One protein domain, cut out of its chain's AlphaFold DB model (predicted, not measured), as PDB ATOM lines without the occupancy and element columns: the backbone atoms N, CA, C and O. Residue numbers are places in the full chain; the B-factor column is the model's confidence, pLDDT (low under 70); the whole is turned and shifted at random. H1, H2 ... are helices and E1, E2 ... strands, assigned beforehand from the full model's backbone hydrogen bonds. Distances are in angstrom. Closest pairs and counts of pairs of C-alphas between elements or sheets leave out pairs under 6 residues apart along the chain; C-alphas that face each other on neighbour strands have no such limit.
ATOM      1  N   VAL A  16      92.139 143.051  87.865       97.69
ATOM      2  CA  VAL A  16      92.514 143.839  89.045       97.69
ATOM      3  C   VAL A  16      91.270 144.438  89.686       97.69
ATOM      4  O   VAL A  16      91.172 144.429  90.910       97.69
ATOM      5  N   GLN A  17      90.319 144.931  88.892       98.38
ATOM      6  CA  GLN A  17      89.035 145.406  89.410       98.38
ATOM      7  C   GLN A  17      88.288 144.289  90.153       98.38
ATOM      8  O   GLN A  17      87.879 144.526  91.289       98.38
ATOM      9  N   ALA A  18      88.249 143.077  89.587       98.44
ATOM     10  CA  ALA A  18      87.631 141.907  90.213       98.44
ATOM     11  C   ALA A  18      88.238 141.602  91.586       98.44
ATOM     12  O   ALA A  18      87.521 141.519  92.575       98.44
ATOM     13  N   VAL A  19      89.572 141.541  91.690       98.25
ATOM     14  CA  VAL A  19      90.251 141.316  92.979       98.25
ATOM     15  C   VAL A  19      89.872 142.374  94.013       98.25
ATOM     16  O   VAL A  19      89.621 142.047  95.170       98.25
ATOM     17  N   LEU A  20      89.855 143.650  93.620       98.38
ATOM     18  CA  LEU A  20      89.530 144.736  94.543       98.38
ATOM     19  C   LEU A  20      88.061 144.686  94.989       98.38
ATOM     20  O   LEU A  20      87.784 144.933  96.163       98.38
ATOM     21  N   ARG A  21      87.138 144.351  94.079       98.44
ATOM     22  CA  ARG A  21      85.713 144.182  94.379       98.44
ATOM     23  C   ARG A  21      85.482 142.991  95.305       98.44
ATOM     24  O   ARG A  21      84.923 143.194  96.376       98.44
ATOM     25  N   GLU A  22      85.959 141.805  94.941       97.88
ATOM     26  CA  GLU A  22      85.741 140.564  95.697       97.88
ATOM     27  C   GLU A  22      86.295 140.672  97.121       97.88
ATOM     28  O   GLU A  22      85.588 140.416  98.092       97.88
ATOM     29  N   VAL A  23      87.527 141.175  97.289       97.38
ATOM     30  CA  VAL A  23      88.097 141.376  98.632       97.38
ATOM     31  C   VAL A  23      87.214 142.307  99.467       97.38
ATOM     32  O   VAL A  23      86.965 142.035 100.644       97.38
ATOM     33  N   ARG A  24      86.715 143.392  98.874       96.62
ATOM     34  CA  ARG A  24      85.853 144.352  99.564       96.62
ATOM     35  C   ARG A  24      84.477 143.769  99.891       96.62
ATOM     36  O   ARG A  24      83.978 144.019 100.982       96.62
ATOM     37  N   GLU A  25      83.860 143.034  98.974       95.31
ATOM     38  CA  GLU A  25      82.535 142.431  99.158       95.31
ATOM     39  C   GLU A  25      82.564 141.314 100.199       95.31
ATOM     40  O   GLU A  25      81.701 141.269 101.075       95.31
ATOM     41  N   GLU A  26      83.588 140.464 100.154       93.81
ATOM     42  CA  GLU A  26      83.681 139.296 101.021       93.81
ATOM     43  C   GLU A  26      84.263 139.602 102.405       93.81
ATOM     44  O   GLU A  26      83.852 138.997 103.395       93.81
ATOM     45  N   THR A  27      85.229 140.525 102.493       93.56
ATOM     46  CA  THR A  27      85.964 140.809 103.743       93.56
ATOM     47  C   THR A  27      85.788 142.237 104.254       93.56
ATOM     48  O   THR A  27      86.311 142.580 105.311       93.56
ATOM     49  N   GLY A  28      85.115 143.119 103.515       93.94
ATOM     50  CA  GLY A  28      85.008 144.537 103.873       93.94
ATOM     51  C   GLY A  28      86.330 145.315 103.809       93.94
ATOM     52  O   GLY A  28      86.358 146.491 104.178       93.94
ATOM     53  N   LEU A  29      87.432 144.692 103.374       95.69
ATOM     54  CA  LEU A  29      88.753 145.310 103.359       95.69
ATOM     55  C   LEU A  29      89.008 146.075 102.057       95.69
ATOM     56  O   LEU A  29      88.832 145.557 100.961       95.69
ATOM     57  N   GLU A  30      89.534 147.290 102.192       97.50
ATOM     58  CA  GLU A  30      90.099 148.053 101.077       97.50
ATOM     59  C   GLU A  30      91.589 147.708 100.929       97.50
ATOM     60  O   GLU A  30      92.387 147.922 101.856       97.50
ATOM     61  N   VAL A  31      91.986 147.195  99.764       97.94
ATOM     62  CA  VAL A  31      93.344 146.692  99.507       97.94
ATOM     63  C   VAL A  31      93.994 147.337  98.282       97.94
ATOM     64  O   VAL A  31      93.328 147.901  97.422       97.94
ATOM     65  N   GLU A  32      95.321 147.244  98.187       97.06
ATOM     66  CA  GLU A  32      96.077 147.559  96.970       97.06
ATOM     67  C   GLU A  32      96.849 146.329  96.466       97.06
ATOM     68  O   GLU A  32      97.326 145.513  97.260       97.06
ATOM     69  N   ILE A  33      96.995 146.203  95.142       97.50
ATOM     70  CA  ILE A  33      97.759 145.114  94.517       97.50
ATOM     71  C   ILE A  33      99.261 145.291  94.782       97.50
ATOM     72  O   ILE A  33      99.843 146.341  94.501       97.50
ATOM     73  N   ILE A  34      99.913 144.223  95.235       96.62
ATOM     74  CA  ILE A  34     101.370 144.086  95.249       96.62
ATOM     75  C   ILE A  34     101.777 143.429  93.929       96.62
ATOM     76  O   ILE A  34     101.728 142.210  93.780       96.62
ATOM     77  N   GLY A  35     102.184 144.235  92.952       90.06
ATOM     78  CA  GLY A  35     102.525 143.732  91.625       90.06
ATOM     79  C   GLY A  35     103.402 144.686  90.830       90.06
ATOM     80  O   GLY A  35     103.688 145.806  91.253       90.06
ATOM     81  N   THR A  36     103.842 144.227  89.660       86.56
ATOM     82  CA  THR A  36     104.708 145.002  88.763       86.56
ATOM     83  C   THR A  36     104.007 145.316  87.446       86.56
ATOM     84  O   THR A  36     103.140 144.572  86.988       86.56
ATOM     85  N   ARG A  37     104.400 146.440  86.841       91.50
ATOM     86  CA  ARG A  37     104.058 146.829  85.469       91.50
ATOM     87  C   ARG A  37     105.377 146.907  84.701       91.50
ATOM     88  O   ARG A  37     106.178 147.792  85.001       91.50
ATOM     89  N   PRO A  38     105.672 145.950  83.809       89.06
ATOM     90  CA  PRO A  38     107.034 145.739  83.322       89.06
ATOM     91  C   PRO A  38     107.524 146.813  82.344       89.06
ATOM     92  O   PRO A  38     108.733 146.941  82.151       89.06
ATOM     93  N   PHE A  39     106.631 147.591  81.725       94.25
ATOM     94  CA  PHE A  39     107.007 148.583  80.720       94.25
ATOM     95  C   PHE A  39     106.725 150.016  81.181       94.25
ATOM     96  O   PHE A  39     105.771 150.282  81.906       94.25
ATOM     97  N   ALA A  40     107.539 150.965  80.719       93.00
ATOM     98  CA  ALA A  40     107.482 152.366  81.150       93.00
ATOM     99  C   ALA A  40     106.504 153.254  80.347       93.00
ATOM    100  O   ALA A  40     106.477 154.467  80.548       93.00
ATOM    101  N   TYR A  41     105.725 152.691  79.416       94.38
ATOM    102  CA  TYR A  41     104.732 153.460  78.662       94.38
ATOM    103  C   TYR A  41     103.413 153.587  79.437       94.38
ATOM    104  O   TYR A  41     103.016 152.682  80.172       94.38
ATOM    105  N   ALA A  42     102.716 154.708  79.236       90.38
ATOM    106  CA  ALA A  42     101.431 154.977  79.883       90.38
ATOM    107  C   ALA A  42     100.229 154.397  79.120       90.38
ATOM    108  O   ALA A  42      99.244 154.010  79.745       90.38
ATOM    109  N   HIS A  43     100.306 154.347  77.781       95.50
ATOM    110  CA  HIS A  43      99.203 153.909  76.928       95.50
ATOM    111  C   HIS A  43      99.620 152.815  75.935       95.50
ATOM    112  O   HIS A  43     100.639 152.985  75.259       95.50
ATOM    113  N   PRO A  44      98.827 151.730  75.817       92.25
ATOM    114  CA  PRO A  44      97.633 151.431  76.627       92.25
ATOM    115  C   PRO A  44      97.970 151.231  78.118       92.25
ATOM    116  O   PRO A  44      99.132 151.048  78.474       92.25
ATOM    117  N   GLN A  45      96.972 151.330  79.000       92.44
ATOM    118  CA  GLN A  45      97.192 151.069  80.425       92.44
ATOM    119  C   GLN A  45      97.690 149.631  80.611       92.44
ATOM    120  O   GLN A  45      97.159 148.698  80.016       92.44
ATOM    121  N   GLN A  46      98.691 149.460  81.470       94.19
ATOM    122  CA  GLN A  46      99.148 148.148  81.916       94.19
ATOM    123  C   GLN A  46      98.543 147.843  83.283       94.19
ATOM    124  O   GLN A  46      98.690 148.637  84.220       94.19
ATOM    125  N   LEU A  47      97.892 146.692  83.400       95.38
ATOM    126  CA  LEU A  47      97.503 146.130  84.688       95.38
ATOM    127  C   LEU A  47      98.716 145.479  85.354       95.38
ATOM    128  O   LEU A  47      99.723 145.190  84.702       95.38
ATOM    129  N   ALA A  48      98.627 145.263  86.665       95.25
ATOM    130  CA  ALA A  48      99.573 144.372  87.317       95.25
ATOM    131  C   ALA A  48      99.427 142.972  86.700       95.25
ATOM    132  O   ALA A  48      98.308 142.509  86.471       95.25
ATOM    133  N   ALA A  49     100.547 142.308  86.419       95.12
ATOM    134  CA  ALA A  49     100.501 140.896  86.057       95.12
ATOM    135  C   ALA A  49     100.069 140.066  87.282       95.12
ATOM    136  O   ALA A  49     100.494 140.400  88.396       95.12
ATOM    137  N   PRO A  50      99.263 139.004  87.103       96.88
ATOM    138  CA  PRO A  50      99.034 138.047  88.175       96.88
ATOM    139  C   PRO A  50     100.364 137.394  88.570       96.88
ATOM    140  O   PRO A  50     101.270 137.238  87.746       96.88
ATOM    141  N   VAL A  51     100.491 137.017  89.839       97.06
ATOM    142  CA  VAL A  51     101.664 136.307  90.369       97.06
ATOM    143  C   VAL A  51     101.798 134.942  89.701       97.06
ATOM    144  O   VAL A  51     102.900 134.510  89.368       97.06
ATOM    145  N   THR A  52     100.668 134.276  89.494       96.69
ATOM    146  CA  THR A  52     100.551 133.037  88.733       96.69
ATOM    147  C   THR A  52      99.123 132.901  88.213       96.69
ATOM    148  O   THR A  52      98.221 133.591  88.687       96.69
ATOM    149  N   ILE A  53      98.924 132.012  87.244       98.00
ATOM    150  CA  ILE A  53      97.596 131.621  86.775       98.00
ATOM    151  C   ILE A  53      97.408 130.148  87.131       98.00
ATOM    152  O   ILE A  53      98.153 129.297  86.640       98.00
ATOM    153  N   GLY A  54      96.470 129.861  88.030       96.69
ATOM    154  CA  GLY A  54      96.069 128.506  88.389       96.69
ATOM    155  C   GLY A  54      95.084 127.937  87.372       96.69
ATOM    156  O   GLY A  54      94.333 128.681  86.744       96.69
ATOM    157  N   VAL A  55      95.093 126.618  87.199       97.31
ATOM    158  CA  VAL A  55      94.090 125.909  86.394       97.31
ATOM    159  C   VAL A  55      93.429 124.890  87.299       97.31
ATOM    160  O   VAL A  55      94.092 123.968  87.775       97.31
ATOM    161  N   TYR A  56      92.140 125.082  87.549       93.81
ATOM    162  CA  TYR A  56      91.363 124.257  88.463       93.81
ATOM    163  C   TYR A  56      90.237 123.573  87.700       93.81
ATOM    164  O   TYR A  56      89.428 124.245  87.063       93.81
ATOM    165  N   ASP A  57      90.193 122.243  87.760       95.81
ATOM    166  CA  ASP A  57      89.085 121.462  87.215       95.81
ATOM    167  C   ASP A  57      87.891 121.543  88.176       95.81
ATOM    168  O   ASP A  57      87.991 121.180  89.353       95.81
ATOM    169  N   ILE A  58      86.765 122.035  87.670       92.94
ATOM    170  CA  ILE A  58      85.528 122.254  88.413       92.94
ATOM    171  C   ILE A  58      84.454 121.348  87.821       92.94
ATOM    172  O   ILE A  58      84.127 121.444  86.644       92.94
ATOM    173  N   GLU A  59      83.891 120.459  88.639       93.38
ATOM    174  CA  GLU A  59      82.853 119.515  88.191       93.38
ATOM    175  C   GLU A  59      81.546 120.220  87.796       93.38
ATOM    176  O   GLU A  59      80.844 119.774  86.888       93.38
ATOM    177  N   ARG A  60      81.197 121.279  88.534       91.69
ATOM    178  CA  ARG A  60      80.108 122.234  88.286       91.69
ATOM    179  C   ARG A  60      80.215 123.391  89.273       91.69
ATOM    180  O   ARG A  60      80.735 123.203  90.377       91.69
ATOM    181  N   ASP A  61      79.656 124.534  88.920       85.94
ATOM    182  CA  ASP A  61      79.550 125.698  89.796       85.94
ATOM    183  C   ASP A  61      78.206 126.429  89.587       85.94
ATOM    184  O   ASP A  61      77.275 125.889  88.988       85.94
ATOM    185  N   GLY A  62      78.063 127.642  90.132       82.56
ATOM    186  CA  GLY A  62      76.864 128.469  89.938       82.56
ATOM    187  C   GLY A  62      76.698 129.016  88.514       82.56
ATOM    188  O   GLY A  62      75.666 129.622  88.221       82.56
ATOM    189  N   THR A  63      77.691 128.806  87.649       86.25
ATOM    190  CA  THR A  63      77.784 129.366  86.300       86.25
ATOM    191  C   THR A  63      77.496 128.304  85.241       86.25
ATOM    192  O   THR A  63      76.720 128.548  84.315       86.25
ATOM    193  N   LEU A  64      78.092 127.117  85.380       89.62
ATOM    194  CA  LEU A  64      78.011 126.004  84.438       89.62
ATOM    195  C   LEU A  64      77.724 124.686  85.169       89.62
ATOM    196  O   LEU A  64      78.373 124.327  86.152       89.62
ATOM    197  N   ASP A  65      76.770 123.918  84.634       92.12
ATOM    198  CA  ASP A  65      76.330 122.638  85.216       92.12
ATOM    199  C   ASP A  65      77.140 121.417  84.723       92.12
ATOM    200  O   ASP A  65      76.823 120.261  85.032       92.12
ATOM    201  N   GLU A  66      78.192 121.673  83.949       94.81
ATOM    202  CA  GLU A  66      79.081 120.700  83.312       94.81
ATOM    203  C   GLU A  66      80.539 120.895  83.752       94.81
ATOM    204  O   GLU A  66      80.909 122.016  84.109       94.81
ATOM    205  N   PRO A  67      81.387 119.848  83.699       97.00
ATOM    206  CA  PRO A  67      82.791 119.987  84.048       97.00
ATOM    207  C   PRO A  67      83.509 121.000  83.155       97.00
ATOM    208  O   PRO A  67      83.439 120.923  81.927       97.00
ATOM    209  N   HIS A  68      84.228 121.925  83.774       95.88
ATOM    210  CA  HIS A  68      84.954 122.994  83.099       95.88
ATOM    211  C   HIS A  68      86.186 123.401  83.914       95.88
ATOM    212  O   HIS A  68      86.465 122.835  84.970       95.88
ATOM    213  N   GLN A  69      86.961 124.357  83.403       96.69
ATOM    214  CA  GLN A  69      88.160 124.844  84.077       96.69
ATOM    215  C   GLN A  69      87.998 126.296  84.489       96.69
ATOM    216  O   GLN A  69      87.582 127.131  83.686       96.69
ATOM    217  N   HIS A  70      88.410 126.601  85.715       95.69
ATOM    218  CA  HIS A  70      88.668 127.968  86.135       95.69
ATOM    219  C   HIS A  70      90.136 128.289  85.866       95.69
ATOM    220  O   HIS A  70      91.036 127.595  86.347       95.69
ATOM    221  N   LEU A  71      90.368 129.349  85.087       97.19
ATOM    222  CA  LEU A  71      91.662 130.021  85.049       97.19
ATOM    223  C   LEU A  71      91.665 131.049  86.172       97.19
ATOM    224  O   LEU A  71      90.994 132.072  86.072       97.19
ATOM    225  N   ASP A  72      92.404 130.763  87.233       96.69
ATOM    226  CA  ASP A  72      92.446 131.614  88.414       96.69
ATOM    227  C   ASP A  72      93.640 132.566  88.334       96.69
ATOM    228  O   ASP A  72      94.793 132.131  88.302       96.69
ATOM    229  N   LEU A  73      93.379 133.869  88.244       98.12
ATOM    230  CA  LEU A  73      94.422 134.887  88.161       98.12
ATOM    231  C   LEU A  73      94.782 135.334  89.576       98.12
ATOM    232  O   LEU A  73      94.076 136.130  90.187       98.12
ATOM    233  N   ILE A  74      95.913 134.852  90.086       97.94
ATOM    234  CA  ILE A  74      96.260 135.012  91.499       97.94
ATOM    235  C   ILE A  74      97.034 136.308  91.708       97.94
ATOM    236  O   ILE A  74      98.126 136.494  91.163       97.94
ATOM    237  N   TYR A  75      96.498 137.191  92.548       98.44
ATOM    238  CA  TYR A  75      97.113 138.464  92.909       98.44
ATOM    239  C   TYR A  75      97.430 138.519  94.399       98.44
ATOM    240  O   TYR A  75      96.632 138.118  95.239       98.44
ATOM    241  N   PHE A  76      98.587 139.081  94.740       98.12
ATOM    242  CA  PHE A  76      98.882 139.440  96.123       98.12
ATOM    243  C   PHE A  76      98.432 140.862  96.389       98.12
ATOM    244  O   PHE A  76      98.645 141.761  95.572       98.12
ATOM    245  N   THR A  77      97.836 141.074  97.552       97.62
ATOM    246  CA  THR A  77      97.328 142.373  97.971       97.62
ATOM    247  C   THR A  77      97.819 142.700  99.372       97.62
ATOM    248  O   THR A  77      98.322 141.839 100.099       97.62
ATOM    249  N   ARG A  78      97.699 143.968  99.757       96.12
ATOM    250  CA  ARG A  78      97.773 144.361 101.164       96.12
ATOM    251  C   ARG A  78      96.660 145.333 101.522       96.12
ATOM    252  O   ARG A  78      96.281 146.136 100.668       96.12
ATOM    253  N   PRO A  79      96.198 145.321 102.779       96.31
ATOM    254  CA  PRO A  79      95.306 146.349 103.287       96.31
ATOM    255  C   PRO A  79      95.899 147.746 103.127       96.31
ATOM    256  O   PRO A  79      97.100 147.955 103.297       96.31
ATOM    257  N   THR A  80      95.032 148.703 102.817       95.44
ATOM    258  CA  THR A  80      95.372 150.132 102.809       95.44
ATOM    259  C   THR A  80      95.313 150.754 104.210       95.44
ATOM    260  O   THR A  80      95.892 151.814 104.432       95.44
ATOM    261  N   SER A  81      94.644 150.084 105.157       93.69
ATOM    262  CA  SER A  81      94.598 150.437 106.581       93.69
ATOM    263  C   SER A  81      95.719 149.747 107.364       93.69
ATOM    264  O   SER A  81      95.964 148.558 107.169       93.69
ATOM    265  N   ASP A  82      96.324 150.460 108.318       89.94
ATOM    266  CA  ASP A  82      97.301 149.901 109.271       89.94
ATOM    267  C   ASP A  82      96.657 148.974 110.320       89.94
ATOM    268  O   ASP A  82      97.340 148.186 110.973       89.94
ATOM    269  N   ALA A  83      95.335 149.065 110.488       91.06
ATOM    270  CA  ALA A  83      94.550 148.243 111.402       91.06
ATOM    271  C   ALA A  83      93.319 147.678 110.666       91.06
ATOM    272  O   ALA A  83      92.206 148.176 110.854       91.06
ATOM    273  N   PRO A  84      93.503 146.691 109.769       92.44
ATOM    274  CA  PRO A  84      92.398 146.078 109.043       92.44
ATOM    275  C   PRO A  84      91.537 145.232 109.989       92.44
ATOM    276  O   PRO A  84      92.051 144.469 110.808       92.44
ATOM    277  N   VAL A  85      90.217 145.356 109.860       90.88
ATOM    278  CA  VAL A  85      89.239 144.634 110.680       90.88
ATOM    279  C   VAL A  85      88.431 143.730 109.761       90.88
ATOM    280  O   VAL A  85      87.846 144.211 108.797       90.88
ATOM    281  N   LEU A  86      88.438 142.427 110.047       89.88
ATOM    282  CA  LEU A  86      87.599 141.450 109.351       89.88
ATOM    283  C   LEU A  86      86.146 141.560 109.843       89.88
ATOM    284  O   LEU A  86      85.931 141.983 110.983       89.88
ATOM    285  N   PRO A  87      85.154 141.186 109.022       84.75
ATOM    286  CA  PRO A  87      83.757 141.314 109.392       84.75
ATOM    287  C   PRO A  87      83.399 140.314 110.500       84.75
ATOM    288  O   PRO A  87      83.892 139.188 110.539       84.75
ATOM    289  N   GLU A  88      82.507 140.727 111.401       76.81
ATOM    290  CA  GLU A  88      81.905 139.865 112.432       76.81
ATOM    291  C   GLU A  88      80.530 139.340 111.967       76.81
ATOM    292  O   GLU A  88      79.553 139.339 112.712       76.81
ATOM    293  N   ASP A  89      80.424 138.937 110.700       70.38
ATOM    294  CA  ASP A  89      79.176 138.485 110.063       70.38
ATOM    295  C   ASP A  89      78.936 136.966 110.179       70.38
ATOM    296  O   ASP A  89      77.924 136.444 109.710       70.38
ATOM    297  N   GLY A  90      79.848 136.252 110.844       63.94
ATOM    298  CA  GLY A  90      79.788 134.801 111.003       63.94
ATOM    299  C   GLY A  90      80.295 134.022 109.786       63.94
ATOM    300  O   GLY A  90      80.308 132.789 109.842       63.94
ATOM    301  N   LEU A  91      80.759 134.698 108.727       64.25
ATOM    302  CA  LEU A  91      81.622 134.079 107.728       64.25
ATOM    303  C   LEU A  91      82.964 133.761 108.398       64.25
ATOM    304  O   LEU A  91      83.486 134.531 109.203       64.25
ATOM    305  N   ALA A  92      83.515 132.581 108.118       73.81
ATOM    306  CA  ALA A  92      84.699 132.059 108.799       73.81
ATOM    307  C   ALA A  92      86.010 132.732 108.336       73.81
ATOM    308  O   ALA A  92      87.012 132.047 108.129       73.81
ATOM    309  N   TRP A  93      86.028 134.057 108.165       86.75
ATOM    310  CA  TRP A  93      87.245 134.802 107.868       86.75
ATOM    311  C   TRP A  93      88.178 134.793 109.070       86.75
ATOM    312  O   TRP A  93      87.781 135.007 110.217       86.75
ATOM    313  N   THR A  94      89.454 134.537 108.814       87.88
ATOM    314  CA  THR A  94      90.463 134.517 109.863       87.88
ATOM    315  C   THR A  94      91.803 134.962 109.310       87.88
ATOM    316  O   THR A  94      92.182 134.610 108.192       87.88
ATOM    317  N   TRP A  95      92.528 135.747 110.101       90.06
ATOM    318  CA  TRP A  95      93.916 136.054 109.799       90.06
ATOM    319  C   TRP A  95      94.772 134.819 110.055       90.06
ATOM    320  O   TRP A  95      94.704 134.213 111.124       90.06
ATOM    321  N   VAL A  96      95.613 134.475 109.084       89.88
ATOM    322  CA  VAL A  96      96.556 133.361 109.192       89.88
ATOM    323  C   VAL A  96      97.971 133.910 109.103       89.88
ATOM    324  O   VAL A  96      98.306 134.641 108.172       89.88
ATOM    325  N   ASP A  97      98.804 133.570 110.084       91.94
ATOM    326  CA  ASP A  97     100.196 134.004 110.125       91.94
ATOM    327  C   ASP A  97     101.153 132.998 109.465       91.94
ATOM    328  O   ASP A  97     100.819 131.851 109.153       91.94
ATOM    329  N   GLU A  98     102.395 133.437 109.259       94.81
ATOM    330  CA  GLU A  98     103.444 132.621 108.648       94.81
ATOM    331  C   GLU A  98     103.717 131.325 109.429       94.81
ATOM    332  O   GLU A  98     103.993 130.288 108.825       94.81
ATOM    333  N   ALA A  99     103.632 131.362 110.762       92.00
ATOM    334  CA  ALA A  99     103.850 130.187 111.597       92.00
ATOM    335  C   ALA A  99     102.763 129.127 111.363       92.00
ATOM    336  O   ALA A  99     103.081 127.949 111.187       92.00
ATOM    337  N   THR A 100     101.501 129.552 111.290       89.75
ATOM    338  CA  THR A 100     100.348 128.688 111.017       89.75
ATOM    339  C   THR A 100     100.452 128.073 109.627       89.75
ATOM    340  O   THR A 100     100.348 126.852 109.492       89.75
ATOM    341  N   LEU A 101     100.761 128.885 108.608       91.62
ATOM    342  CA  LEU A 101     100.966 128.398 107.241       91.62
ATOM    343  C   LEU A 101     102.084 127.350 107.190       91.62
ATOM    344  O   LEU A 101     101.863 126.252 106.686       91.62
ATOM    345  N   ARG A 102     103.257 127.622 107.777       91.81
ATOM    346  CA  ARG A 102     104.380 126.662 107.817       91.81
ATOM    347  C   ARG A 102     104.045 125.378 108.577       91.81
ATOM    348  O   ARG A 102     104.547 124.317 108.217       91.81
ATOM    349  N   GLY A 103     103.224 125.468 109.621       85.88
ATOM    350  CA  GLY A 103     102.771 124.314 110.395       85.88
ATOM    351  C   GLY A 103     101.765 123.428 109.653       85.88
ATOM    352  O   GLY A 103     101.583 122.273 110.033       85.88
ATOM    353  N   GLY A 104     101.097 123.951 108.615       72.12
ATOM    354  CA  GLY A 104     100.074 123.237 107.839       72.12
ATOM    355  C   GLY A 104      98.806 122.896 108.634       72.12
ATOM    356  O   GLY A 104      97.935 122.172 108.141       72.12
ATOM    357  N   ALA A 105      98.703 123.390 109.869       72.19
ATOM    358  CA  ALA A 105      97.522 123.257 110.699       72.19
ATOM    359  C   ALA A 105      96.467 124.265 110.237       72.19
ATOM    360  O   ALA A 105      96.768 125.419 109.945       72.19
ATOM    361  N   ALA A 106      95.222 123.811 110.168       69.94
ATOM    362  CA  ALA A 106      94.097 124.675 109.863       69.94
ATOM    363  C   ALA A 106      93.822 125.614 111.045       69.94
ATOM    364  O   ALA A 106      93.811 125.126 112.183       69.94
ATOM    365  N   PRO A 107      93.552 126.910 110.818       71.50
ATOM    366  CA  PRO A 107      93.004 127.750 111.869       71.50
ATOM    367  C   PRO A 107      91.661 127.171 112.336       71.50
ATOM    368  O   PRO A 107      90.920 126.553 111.565       71.50
ATOM    369  N   THR A 108      91.357 127.334 113.620       68.94
ATOM    370  CA  THR A 108      90.053 126.945 114.164       68.94
ATOM    371  C   THR A 108      89.060 128.059 113.839       68.94
ATOM    372  O   THR A 108      89.265 129.179 114.312       68.94
ATOM    373  N   PRO A 109      88.004 127.802 113.049       64.88
ATOM    374  CA  PRO A 109      87.007 128.824 112.764       64.88
ATOM    375  C   PRO A 109      86.235 129.201 114.043       64.88
ATOM    376  O   PRO A 109      86.130 128.385 114.969       64.88
ATOM    377  N   PRO A 110      85.654 130.412 114.116       57.94
ATOM    378  CA  PRO A 110      84.773 130.782 115.218       57.94
ATOM    379  C   PRO A 110      83.599 129.789 115.336       57.94
ATOM    380  O   PRO A 110      82.832 129.613 114.395       57.94
ATOM    381  N   GLY A 111      83.451 129.122 116.489       61.12
ATOM    382  CA  GLY A 111      82.271 128.302 116.810       61.12
ATOM    383  C   GLY A 111      82.343 126.782 116.576       61.12
ATOM    384  O   GLY A 111      81.338 126.113 116.811       61.12
ATOM    385  N   GLY A 112      83.473 126.180 116.180       55.72
ATOM    386  CA  GLY A 112      83.515 124.719 115.991       55.72
ATOM    387  C   GLY A 112      84.860 124.116 115.581       55.72
ATOM    388  O   GLY A 112      85.818 124.825 115.295       55.72
ATOM    389  N   ALA A 113      84.928 122.778 115.601       52.62
ATOM    390  CA  ALA A 113      86.155 121.989 115.454       52.62
ATOM    391  C   ALA A 113      86.886 122.192 114.102       52.62
ATOM    392  O   ALA A 113      86.239 122.280 113.054       52.62
ATOM    393  N   PRO A 114      88.234 122.188 114.097       59.78
ATOM    394  CA  PRO A 114      89.047 122.362 112.894       59.78
ATOM    395  C   PRO A 114      89.002 121.091 112.041       59.78
ATOM    396  O   PRO A 114      89.294 120.009 112.550       59.78
ATOM    397  N   THR A 115      88.633 121.177 110.757       59.09
ATOM    398  CA  THR A 115      88.417 119.939 109.970       59.09
ATOM    399  C   THR A 115      88.957 119.905 108.540       59.09
ATOM    400  O   THR A 115      88.855 118.859 107.907       59.09
ATOM    401  N   ALA A 116      89.637 120.938 108.029       65.00
ATOM    402  CA  ALA A 116      90.308 120.839 106.726       65.00
ATOM    403  C   ALA A 116      91.696 121.477 106.761       65.00
ATOM    404  O   ALA A 116      91.799 122.666 107.044       65.00
ATOM    405  N   ARG A 117      92.752 120.703 106.459       78.88
ATOM    406  CA  ARG A 117      94.098 121.248 106.204       78.88
ATOM    407  C   ARG A 117      94.014 122.370 105.166       78.88
ATOM    408  O   ARG A 117      93.196 122.302 104.250       78.88
ATOM    409  N   ILE A 118      94.878 123.371 105.308       85.88
ATOM    410  CA  ILE A 118      95.102 124.357 104.248       85.88
ATOM    411  C   ILE A 118      95.761 123.616 103.079       85.88
ATOM    412  O   ILE A 118      96.731 122.882 103.296       85.88
ATOM    413  N   ALA A 119      95.201 123.763 101.878       89.44
ATOM    414  CA  ALA A 119      95.746 123.156 100.670       89.44
ATOM    415  C   ALA A 119      97.162 123.686 100.376       89.44
ATOM    416  O   ALA A 119      97.536 124.774 100.821       89.44
ATOM    417  N   ASP A 120      97.975 122.887  99.681       92.19
ATOM    418  CA  ASP A 120      99.387 123.211  99.449       92.19
ATOM    419  C   ASP A 120      99.556 124.514  98.657       92.19
ATOM    420  O   ASP A 120     100.392 125.339  99.024       92.19
ATOM    421  N   ASP A 121      98.719 124.733  97.643       93.75
ATOM    422  CA  ASP A 121      98.702 125.944  96.824       93.75
ATOM    423  C   ASP A 121      98.381 127.189  97.660       93.75
ATOM    424  O   ASP A 121      99.174 128.131  97.680       93.75
ATOM    425  N   VAL A 122      97.302 127.157  98.446       93.44
ATOM    426  CA  VAL A 122      96.908 128.256  99.339       93.44
ATOM    427  C   VAL A 122      98.006 128.543 100.365       93.44
ATOM    428  O   VAL A 122      98.331 129.701 100.637       93.44
ATOM    429  N   ARG A 123      98.627 127.496 100.926       94.69
ATOM    430  CA  ARG A 123      99.720 127.649 101.893       94.69
ATOM    431  C   ARG A 123     100.934 128.328 101.264       94.69
ATOM    432  O   ARG A 123     101.471 129.276 101.838       94.69
ATOM    433  N   GLU A 124     101.407 127.816 100.135       96.12
ATOM    434  CA  GLU A 124     102.629 128.297  99.489       96.12
ATOM    435  C   GLU A 124     102.457 129.711  98.936       96.12
ATOM    436  O   GLU A 124     103.324 130.565  99.142       96.12
ATOM    437  N   GLN A 125     101.303 129.996  98.331       96.94
ATOM    438  CA  GLN A 125     100.953 131.335  97.867       96.94
ATOM    439  C   GLN A 125     100.815 132.317  99.035       96.94
ATOM    440  O   GLN A 125     101.344 133.424  98.956       96.94
ATOM    441  N   GLY A 126     100.201 131.917 100.154       96.50
ATOM    442  CA  GLY A 126     100.104 132.752 101.355       96.50
ATOM    443  C   GLY A 126     101.472 133.123 101.942       96.50
ATOM    444  O   GLY A 126     101.714 134.278 102.296       96.50
ATOM    445  N   LEU A 127     102.413 132.172 101.983       97.25
ATOM    446  CA  LEU A 127     103.791 132.438 102.415       97.25
ATOM    447  C   LEU A 127     104.499 133.426 101.476       97.25
ATOM    448  O   LEU A 127     105.152 134.365 101.941       97.25
ATOM    449  N   ALA A 128     104.339 133.248 100.162       97.69
ATOM    450  CA  ALA A 128     104.893 134.156  99.164       97.69
ATOM    451  C   ALA A 128     104.268 135.564  99.244       97.69
ATOM    452  O   ALA A 128     104.984 136.558  99.097       97.69
ATOM    453  N   ALA A 129     102.970 135.667  99.549       97.56
ATOM    454  CA  ALA A 129     102.271 136.936  99.741       97.56
ATOM    455  C   ALA A 129     102.821 137.718 100.944       97.56
ATOM    456  O   ALA A 129     103.127 138.908 100.820       97.56
ATOM    457  N   ILE A 130     103.036 137.048 102.083       96.75
ATOM    458  CA  ILE A 130     103.651 137.651 103.279       96.75
ATOM    459  C   ILE A 130     105.047 138.200 102.951       96.75
ATOM    460  O   ILE A 130     105.397 139.319 103.339       96.75
ATOM    461  N   GLU A 131     105.858 137.436 102.219       97.06
ATOM    462  CA  GLU A 131     107.194 137.874 101.815       97.06
ATOM    463  C   GLU A 131     107.140 139.068 100.844       97.06
ATOM    464  O   GLU A 131     107.892 140.037 100.996       97.06
ATOM    465  N   ALA A 132     106.233 139.036  99.863       96.31
ATOM    466  CA  ALA A 132     106.026 140.128  98.915       96.31
ATOM    467  C   ALA A 132     105.602 141.427  99.620       96.31
ATOM    468  O   ALA A 132     106.163 142.486  99.333       96.31
ATOM    469  N   ALA A 133     104.690 141.347 100.594       94.62
ATOM    470  CA  ALA A 133     104.252 142.492 101.389       94.62
ATOM    471  C   ALA A 133     105.404 143.115 102.193       94.62
ATOM    472  O   ALA A 133     105.569 144.338 102.189       94.62
ATOM    473  N   ARG A 134     106.257 142.287 102.818       95.00
ATOM    474  CA  ARG A 134     107.464 142.751 103.528       95.00
ATOM    475  C   ARG A 134     108.425 143.479 102.589       95.00
ATOM    476  O   ARG A 134     108.848 144.590 102.902       95.00
ATOM    477  N   ARG A 135     108.725 142.903 101.418       93.75
ATOM    478  CA  ARG A 135     109.587 143.543 100.405       93.75
ATOM    479  C   ARG A 135     109.024 144.890  99.946       93.75
ATOM    480  O   ARG A 135     109.755 145.876  99.893       93.75
ATOM    481  N   ALA A 136     107.723 144.944  99.667       88.62
ATOM    482  CA  ALA A 136     107.050 146.163  99.233       88.62
ATOM    483  C   ALA A 136     107.024 147.255 100.317       88.62
ATOM    484  O   ALA A 136     107.000 148.438  99.983       88.62
ATOM    485  N   ALA A 137     107.014 146.888 101.603       85.44
ATOM    486  CA  ALA A 137     107.143 147.837 102.708       85.44
ATOM    487  C   ALA A 137     108.573 148.399 102.810       85.44
ATOM    488  O   ALA A 137     108.740 149.606 102.953       85.44
ATOM    489  N   SER A 138     109.601 147.557 102.649       82.44
ATOM    490  CA  SER A 138     111.006 147.993 102.690       82.44
ATOM    491  C   SER A 138     111.407 148.924 101.543       82.44
ATOM    492  O   SER A 138     112.318 149.720 101.715       82.44
ATOM    493  N   MET A 139     110.745 148.852 100.385       76.25
ATOM    494  CA  MET A 139     111.006 149.753  99.250       76.25
ATOM    495  C   MET A 139     110.369 151.146  99.399       76.25
ATOM    496  O   MET A 139     110.688 152.037  98.616       76.25
ATOM    497  N   ARG A 140     109.436 151.326 100.348       62.16
ATOM    498  CA  ARG A 140     108.775 152.615 100.627       62.16
ATOM    499  C   ARG A 140     109.465 153.416 101.750       62.16
ATOM    500  O   ARG A 140     109.076 154.564 101.952       62.16
TER     501      ARG A 140
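What this domain is: This is residues 16 to 140 of the 141 residues of the protein "NUDIX hydrolase" of Chloroflexi bacterium HGW-Chloroflexi-9 (UniProt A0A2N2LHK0). A small two-stranded sheet, E1 and E4, sits between helix H1 on one side and the long helix H3 on another, and a two-stranded hairpin arm, E2 and E3, leads away from it, with E3 bending into E4. The short helix H2 packs on H3, and three long loops join the parts, one of them sticking out at residues 39 to 44. The printed part has 125 residues, with three named helices and four named strands in the order H1, E1, E2, E3, E4, H2, H3. Both sheets, E1 - E4 and E2 - E3, are antiparallel, and the class is mixed, helices and strands, with under half of the residues in named elements. The whole is only just loose, close to compact, with a radius of gyration of the C-alphas of 16.6 A and spans of 51 by 41 by 27 A.

How they stand to each other: H1, residues 16 to 27, comes closest to E1, residues 31 to 34, at the C-alphas of Leu 20 and Val 31, 6.6 A apart. E1 is the antiparallel neighbour of E4, residues 76 to 79, at 142 degrees, with N 34 and O 76 within hydrogen-bond range at 2.8 A. E2, residues 52 to 58, and E3, residues 68 to 74, form an antiparallel hairpin at 154 degrees, with N 54 and O 72 at 2.8 A and N 74 and O 52 at 3.0 A, both within hydrogen-bond range. E3 runs on into E4 at 55 degrees across a break of 1 residue. H1 and E3 are near each other, with 5 pairs of C-alphas within 10 A. H3, residues 120 to 138, comes closest to E4 at the C-alphas of Ala 129 and Phe 76, 5.6 A apart. H2, residues 98 to 103, and H3 form a helical hairpin: they touch, through residues 123 to 130 of H3 alone, at a shallow tilt of 23 degrees, opposite ways, and their closest C-alphas, those of Leu 101 and Arg 123, are 5.5 A apart. H1 and H3 are apart, and so are E2 and H3. In H1, H2 and H3 every O i to N i+4 pair is within hydrogen-bond range.

Where its parts are: H1 begins at C-alpha 16, (92.514, 143.839, 89.045), and is 16.4 A long. E1 measures 9.5 A, E2 and E3 18.5 A each, and E4 10.6 A. H2 measures 8.5 A. H3 is 27.6 A long and ends at C-alpha 138, (111.006, 147.993, 102.690).

The domain as a whole: The two C-alphas farthest apart, those of Tyr 41 and Ala 113, are 51.9 A apart. The printed part has no cut. The links E1 to E2, E4 to H2 and H2 to H3 are long. The mean pLDDT of the printed part is 89.2, and residues 90 to 91, 106, 108 to 116 and 140 are under 70.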